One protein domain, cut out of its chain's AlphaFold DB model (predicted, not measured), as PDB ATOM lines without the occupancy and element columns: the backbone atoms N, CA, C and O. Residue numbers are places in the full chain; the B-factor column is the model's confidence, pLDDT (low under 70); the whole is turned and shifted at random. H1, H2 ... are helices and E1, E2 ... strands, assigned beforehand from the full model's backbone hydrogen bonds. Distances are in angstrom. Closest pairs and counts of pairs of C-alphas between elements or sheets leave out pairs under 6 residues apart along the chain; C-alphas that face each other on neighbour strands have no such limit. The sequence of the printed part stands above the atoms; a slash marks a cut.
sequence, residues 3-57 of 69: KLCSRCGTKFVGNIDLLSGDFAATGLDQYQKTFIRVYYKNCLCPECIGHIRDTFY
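AT A GLANCE: This is residues 3 to 57 of the 69 residues of an uncharacterized protein of Parabacteroides johnsonii CAG:246 (UniProt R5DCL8). Two short helices, H1 and H2, stand close to each other at a steep tilt, and at the end of the body away from H2's last residues the opening residues 3 to 13 fold back on themselves in a small loop that ends in the strand E1. A long stretch without a named element, residues 14 to 29, loops from E1 across to H1. The printed part has 55 residues, in the order E1, H1, H2; it is mostly helix by class, though under half of its residues are in named elements. It is compact and rounded, with a radius of gyration of the C-alphas of 10.1 A and spans of 26 by 22 by 19 A.

HOW THE PARTS SIT: Start at residues 3 to 4, which pair antiparallel with residues 11 to 12 of E1, residues 11 to 13; E1 pairs with no named strand. Go on to H1, residues 30 to 39, which is apart from E1. H2, residues 46 to 55, is apart from E1 too. H1 and H2 are close but not clearly touching, and their closest C-alphas, those of Gln 32 and Arg 53, are 6.8 A apart. Their lines stand at a steep tilt of 63 degrees, and they run opposite ways. In H1 and H2 every O i to N i+4 pair is within hydrogen-bond range.

IN THESE COORDINATES: Find C-alpha 11 at (191.772, 153.431, 194.424), where E1 begins; it runs 7.1 A to C-alpha 13. H1 begins at C-alpha 30, at (174.859, 173.114, 197.126), and runs 14.3 A to C-alpha 39. H2 runs 14.1 A from C-alpha 46 to C-alpha 55, at (170.853, 158.960, 199.612).

THE WHOLE: The two C-alphas farthest apart, those of Val 13 and Tyr 57, are 27.5 A apart. The printed part has no cut. The link from E1 to H1 is long, with 16 residues, and that from H1 to H2 is short, with 6. Look for low confidence at residues 14 to 25 and residue 41, where pLDDT is under 70; the mean of the printed part is 77.4.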
ATOM      1  N   LYS A   3     194.105 158.199 193.178       79.75
ATOM      2  CA  LYS A   3     193.624 158.758 194.441       79.75
ATOM      3  C   LYS A   3     192.911 157.667 195.236       79.75
ATOM      4  O   LYS A   3     192.341 156.745 194.655       79.75
ATOM      5  N   LEU A   4     192.927 157.773 196.562       84.88
ATOM      6  CA  LEU A   4     192.207 156.863 197.455       84.88
ATOM      7  C   LEU A   4     190.897 157.510 197.911       84.88
ATOM      8  O   LEU A   4     190.894 158.669 198.322       84.88
ATOM      9  N   CYS A   5     189.788 156.773 197.850       85.50
ATOM     10  CA  CYS A   5     188.493 157.258 198.316       85.50
ATOM     11  C   CYS A   5     188.435 157.285 199.846       85.50
ATOM     12  O   CYS A   5     188.567 156.244 200.486       85.50
ATOM     13  N   SER A   6     188.138 158.444 200.439       83.00
ATOM     14  CA  SER A   6     187.999 158.574 201.899       83.00
ATOM     15  C   SER A   6     186.847 157.782 202.513       83.00
ATOM     16  O   SER A   6     186.869 157.537 203.714       83.00
ATOM     17  N   ARG A   7     185.834 157.405 201.726       84.44
ATOM     18  CA  ARG A   7     184.657 156.688 202.232       84.44
ATOM     19  C   ARG A   7     184.803 155.171 202.140       84.44
ATOM     20  O   ARG A   7     184.493 154.482 203.101       84.44
ATOM     21  N   CYS A   8     185.248 154.654 200.995       87.62
ATOM     22  CA  CYS A   8     185.305 153.208 200.742       87.62
ATOM     23  C   CYS A   8     186.725 152.647 200.576       87.62
ATOM     24  O   CYS A   8     186.875 151.451 200.361       87.62
ATOM     25  N   GLY A   9     187.769 153.482 200.610       86.50
ATOM     26  CA  GLY A   9     189.160 153.039 200.456       86.50
ATOM     27  C   GLY A   9     189.538 152.557 199.051       86.50
ATOM     28  O   GLY A   9     190.664 152.120 198.839       86.50
ATOM     29  N   THR A  10     188.634 152.639 198.070       87.31
ATOM     30  CA  THR A  10     188.933 152.253 196.683       87.31
ATOM     31  C   THR A  10     189.928 153.218 196.049       87.31
ATOM     32  O   THR A  10     189.806 154.439 196.196       87.31
ATOM     33  N   LYS A  11     190.898 152.666 195.315       87.44
ATOM     34  CA  LYS A  11     191.772 153.431 194.424       87.44
ATOM     35  C   LYS A  11     191.012 153.768 193.149       87.44
ATOM     36  O   LYS A  11     190.394 152.896 192.550       87.44
ATOM     37  N   PHE A  12     191.056 155.024 192.734       79.81
ATOM     38  CA  PHE A  12     190.410 155.470 191.509       79.81
ATOM     39  C   PHE A  12     191.254 156.529 190.808       79.81
ATOM     40  O   PHE A  12     192.012 157.278 191.430       79.81
ATOM     41  N   VAL A  13     191.102 156.606 189.491       73.44
ATOM     42  CA  VAL A  13     191.683 157.676 188.684       73.44
ATOM     43  C   VAL A  13     190.597 158.722 188.492       73.44
ATOM     44  O   VAL A  13     189.582 158.462 187.853       73.44
ATOM     45  N   GLY A  14     190.772 159.897 189.094       66.12
ATOM     46  CA  GLY A  14     189.766 160.951 189.045       66.12
ATOM     47  C   GLY A  14     190.377 162.344 189.054       66.12
ATOM     48  O   GLY A  14     191.198 162.666 189.914       66.12
ATOM     49  N   ASN A  15     189.917 163.178 188.120       61.69
ATOM     50  CA  ASN A  15     190.192 164.618 188.081       61.69
ATOM     51  C   ASN A  15     189.281 165.427 189.010       61.69
ATOM     52  O   ASN A  15     189.447 166.636 189.110       61.69
ATOM     53  N   ILE A  16     188.336 164.780 189.701       63.31
ATOM     54  CA  ILE A  16     187.480 165.460 190.671       63.31
ATOM     55  C   ILE A  16     188.365 165.840 191.855       63.31
ATOM     56  O   ILE A  16     188.791 164.995 192.651       63.31
ATOM     57  N   ASP A  17     188.707 167.116 191.912       62.88
ATOM     58  CA  ASP A  17     189.356 167.718 193.054       62.88
ATOM     59  C   ASP A  17     188.275 168.358 193.923       62.88
ATOM     60  O   ASP A  17     187.724 169.413 193.616       62.88
ATOM     61  N   LEU A  18     187.924 167.675 195.014       62.25
ATOM     62  CA  LEU A  18     186.908 168.171 195.944       62.25
ATOM     63  C   LEU A  18     187.316 169.515 196.570       62.25
ATOM     64  O   LEU A  18     186.446 170.273 197.007       62.25
ATOM     65  N   LEU A  19     188.622 169.816 196.587       55.97
ATOM     66  CA  LEU A  19     189.182 171.056 197.111       55.97
ATOM     67  C   LEU A  19     189.099 172.204 196.100       55.97
ATOM     68  O   LEU A  19     188.889 173.341 196.516       55.97
ATOM     69  N   SER A  20     189.186 171.928 194.791       60.00
ATOM     70  CA  SER A  20     189.054 172.973 193.760       60.00
ATOM     71  C   SER A  20     187.623 173.503 193.647       60.00
ATOM     72  O   SER A  20     187.389 174.583 193.112       60.00
ATOM     73  N   GLY A  21     186.648 172.758 194.177       55.22
ATOM     74  CA  GLY A  21     185.246 173.134 194.104       55.22
ATOM     75  C   GLY A  21     184.602 172.884 192.749       55.22
ATOM     76  O   GLY A  21     183.441 173.261 192.568       55.22
ATOM     77  N   ASP A  22     185.309 172.221 191.837       60.06
ATOM     78  CA  ASP A  22     184.796 171.910 190.512       60.06
ATOM     79  C   ASP A  22     183.912 170.654 190.556       60.06
ATOM     80  O   ASP A  22     184.263 169.541 190.165       60.06
ATOM     81  N   PHE A  23     182.729 170.844 191.135       63.25
ATOM     82  CA  PHE A  23     181.668 169.844 191.237       63.25
ATOM     83  C   PHE A  23     180.698 169.911 190.050       63.25
ATOM     84  O   PHE A  23     179.604 169.352 190.118       63.25
ATOM     85  N   ALA A  24     181.028 170.652 188.989       58.53
ATOM     86  CA  ALA A  24     180.116 170.856 187.865       58.53
ATOM     87  C   ALA A  24     179.735 169.522 187.196       58.53
ATOM     88  O   ALA A  24     178.578 169.315 186.840       58.53
ATOM     89  N   ALA A  25     180.678 168.578 187.125       64.25
ATOM     90  CA  ALA A  25     180.471 167.270 186.507       64.25
ATOM     91  C   ALA A  25     179.778 166.227 187.409       64.25
ATOM     92  O   ALA A  25     179.461 165.138 186.937       64.25
ATOM     93  N   THR A  26     179.556 166.506 188.700       70.44
ATOM     94  CA  THR A  26     179.063 165.488 189.651       70.44
ATOM     95  C   THR A  26     177.549 165.491 189.849       70.44
ATOM     96  O   THR A  26     177.008 164.545 190.420       70.44
ATOM     97  N   GLY A  27     176.849 166.537 189.390       77.00
ATOM     98  CA  GLY A  27     175.397 166.667 189.562       77.00
ATOM     99  C   GLY A  27     174.947 166.821 191.021       77.00
ATOM    100  O   GLY A  27     173.777 166.600 191.318       77.00
ATOM    101  N   LEU A  28     175.867 167.163 191.928       81.62
ATOM    102  CA  LEU A  28     175.558 167.460 193.326       81.62
ATOM    103  C   LEU A  28     174.931 168.856 193.452       81.62
ATOM    104  O   LEU A  28     175.342 169.780 192.744       81.62
ATOM    105  N   ASP A  29     174.016 169.044 194.399       84.56
ATOM    106  CA  ASP A  29     173.519 170.374 194.775       84.56
ATOM    107  C   ASP A  29     174.406 171.058 195.837       84.56
ATOM    108  O   ASP A  29     175.406 170.511 196.309       84.56
ATOM    109  N   GLN A  30     174.071 172.299 196.199       81.56
ATOM    110  CA  GLN A  30     174.859 173.114 197.126       81.56
ATOM    111  C   GLN A  30     175.010 172.486 198.522       81.56
ATOM    112  O   GLN A  30     176.096 172.566 199.105       81.56
ATOM    113  N   TYR A  31     173.971 171.846 199.060       82.38
ATOM    114  CA  TYR A  31     174.011 171.221 200.381       82.38
ATOM    115  C   TYR A  31     174.860 169.955 200.363       82.38
ATOM    116  O   TYR A  31     175.734 169.792 201.215       82.38
ATOM    117  N   GLN A  32     174.696 169.119 199.339       83.25
ATOM    118  CA  GLN A  32     175.524 167.929 199.140       83.25
ATOM    119  C   GLN A  32     177.010 168.284 198.972       83.25
ATOM    120  O   GLN A  32     177.874 167.664 199.596       83.25
ATOM    121  N   LYS A  33     177.325 169.328 198.189       81.56
ATOM    122  CA  LYS A  33     178.699 169.850 198.049       81.56
ATOM    123  C   LYS A  33     179.258 170.339 199.382       81.56
ATOM    124  O   LYS A  33     180.421 170.086 199.689       81.56
ATOM    125  N   THR A  34     178.438 171.031 200.170       81.25
ATOM    126  CA  THR A  34     178.838 171.569 201.477       81.25
ATOM    127  C   THR A  34     179.119 170.442 202.462       81.25
ATOM    128  O   THR A  34     180.186 170.420 203.069       81.25
ATOM    129  N   PHE A  35     178.227 169.454 202.550       82.56
ATOM    130  CA  PHE A  35     178.433 168.254 203.354       82.56
ATOM    131  C   PHE A  35     179.730 167.542 202.965       82.56
ATOM    132  O   PHE A  35     180.558 167.238 203.822       82.56
ATOM    133  N   ILE A  36     179.964 167.339 201.666       81.94
ATOM    134  CA  ILE A  36     181.186 166.680 201.210       81.94
ATOM    135  C   ILE A  36     182.433 167.462 201.635       81.94
ATOM    136  O   ILE A  36     183.350 166.862 202.181       81.94
ATOM    137  N   ARG A  37     182.447 168.790 201.477       79.38
ATOM    138  CA  ARG A  37     183.574 169.638 201.905       79.38
ATOM    139  C   ARG A  37     183.831 169.607 203.412       79.38
ATOM    140  O   ARG A  37     184.983 169.662 203.829       79.38
ATOM    141  N   VAL A  38     182.775 169.557 204.222       82.00
ATOM    142  CA  VAL A  38     182.880 169.585 205.690       82.00
ATOM    143  C   VAL A  38     183.374 168.242 206.228       82.00
ATOM    144  O   VAL A  38     184.257 168.206 207.086       82.00
ATOM    145  N   TYR A  39     182.822 167.137 205.723       81.44
ATOM    146  CA  TYR A  39     183.040 165.803 206.291       81.44
ATOM    147  C   TYR A  39     184.117 164.987 205.570       81.44
ATOM    148  O   TYR A  39     184.713 164.098 206.178       81.44
ATOM    149  N   TYR A  40     184.415 165.287 204.306       79.00
ATOM    150  CA  TYR A  40     185.415 164.567 203.520       79.00
ATOM    151  C   TYR A  40     186.535 165.518 203.094       79.00
ATOM    152  O   TYR A  40     186.412 166.298 202.155       79.00
ATOM    153  N   LYS A  41     187.662 165.425 203.807       68.62
ATOM    154  CA  LYS A  41     188.860 166.244 203.561       68.62
ATOM    155  C   LYS A  41     189.647 165.826 202.314       68.62
ATOM    156  O   LYS A  41     190.349 166.654 201.745       68.62
ATOM    157  N   ASN A  42     189.537 164.561 201.897       71.38
ATOM    158  CA  ASN A  42     190.204 164.032 200.703       71.38
ATOM    159  C   ASN A  42     189.176 163.543 199.680       71.38
ATOM    160  O   ASN A  42     187.974 163.571 199.917       71.38
ATOM    161  N   CYS A  43     189.672 163.069 198.539       78.19
ATOM    162  CA  CYS A  43     188.870 162.734 197.372       78.19
ATOM    163  C   CYS A  43     187.880 161.574 197.612       78.19
ATOM    164  O   CYS A  43     188.138 160.637 198.370       78.19
ATOM    165  N   LEU A  44     186.746 161.628 196.910       81.25
ATOM    166  CA  LEU A  44     185.715 160.592 196.880       81.25
ATOM    167  C   LEU A  44     185.636 160.006 195.473       81.25
ATOM    168  O   LEU A  44     185.726 160.742 194.490       81.25
ATOM    169  N   CYS A  45     185.455 158.690 195.378       84.94
ATOM    170  CA  CYS A  45     185.246 158.045 194.090       84.94
ATOM    171  C   CYS A  45     183.856 158.389 193.516       84.94
ATOM    172  O   CYS A  45     182.938 158.708 194.282       84.94
ATOM    173  N   PRO A  46     183.670 158.282 192.186       82.94
ATOM    174  CA  PRO A  46     182.395 158.581 191.532       82.94
ATOM    175  C   PRO A  46     181.202 157.813 192.116       82.94
ATOM    176  O   PRO A  46     180.138 158.393 192.298       82.94
ATOM    177  N   GLU A  47     181.386 156.544 192.488       86.69
ATOM    178  CA  GLU A  47     180.326 155.729 193.096       86.69
ATOM    179  C   GLU A  47     179.897 156.260 194.468       86.69
ATOM    180  O   GLU A  47     178.708 156.361 194.757       86.69
ATOM    181  N   CYS A  48     180.851 156.664 195.313       86.25
ATOM    182  CA  CYS A  48     180.540 157.252 196.615       86.25
ATOM    183  C   CYS A  48     179.858 158.614 196.478       86.25
ATOM    184  O   CYS A  48     178.977 158.919 197.280       86.25
ATOM    185  N   ILE A  49     180.254 159.410 195.480       84.62
ATOM    186  CA  ILE A  49     179.607 160.681 195.141       84.62
ATOM    187  C   ILE A  49     178.165 160.440 194.684       84.62
ATOM    188  O   ILE A  49     177.261 161.084 195.209       84.62
ATOM    189  N   GLY A  50     177.944 159.492 193.769       85.62
ATOM    190  CA  GLY A  50     176.607 159.116 193.304       85.62
ATOM    191  C   GLY A  50     175.731 158.611 194.446       85.62
ATOM    192  O   GLY A  50     174.614 159.078 194.622       85.62
ATOM    193  N   HIS A  51     176.279 157.757 195.310       87.00
ATOM    194  CA  HIS A  51     175.547 157.285 196.476       87.00
ATOM    195  C   HIS A  51     175.172 158.430 197.420       87.00
ATOM    196  O   HIS A  51     174.032 158.486 197.852       87.00
ATOM    197  N   ILE A  52     176.087 159.362 197.726       84.56
ATOM    198  CA  ILE A  52     175.737 160.537 198.541       84.56
ATOM    199  C   ILE A  52     174.625 161.325 197.852       84.56
ATOM    200  O   ILE A  52     173.629 161.618 198.494       84.56
ATOM    201  N   ARG A  53     174.746 161.615 196.554       84.94
ATOM    202  CA  ARG A  53     173.718 162.341 195.800       84.94
ATOM    203  C   ARG A  53     172.331 161.702 195.942       84.94
ATOM    204  O   ARG A  53     171.353 162.411 196.161       84.94
ATOM    205  N   ASP A  54     172.266 160.380 195.834       85.19
ATOM    206  CA  ASP A  54     171.006 159.642 195.798       85.19
ATOM    207  C   ASP A  54     170.436 159.402 197.211       85.19
ATOM    208  O   ASP A  54     169.220 159.383 197.394       85.19
ATOM    209  N   THR A  55     171.289 159.272 198.237       82.81
ATOM    210  CA  THR A  55     170.853 158.960 199.612       82.81
ATOM    211  C   THR A  55     170.802 160.154 200.559       82.81
ATOM    212  O   THR A  55     170.183 160.037 201.613       82.81
ATOM    213  N   PHE A  56     171.437 161.285 200.233       80.94
ATOM    214  CA  PHE A  56     171.581 162.439 201.137       80.94
ATOM    215  C   PHE A  56     170.243 162.968 201.666       80.94
ATOM    216  O   PHE A  56     170.173 163.406 202.809       80.94
ATOM    217  N   TYR A  57     169.185 162.877 200.856       76.94
ATOM    218  CA  TYR A  57     167.823 163.262 201.237       76.94
ATOM    219  C   TYR A  57     166.904 162.075 201.551       76.94
ATOM    220  O   TYR A  57     165.798 162.278 202.040       76.94
TER     221      TYR A  57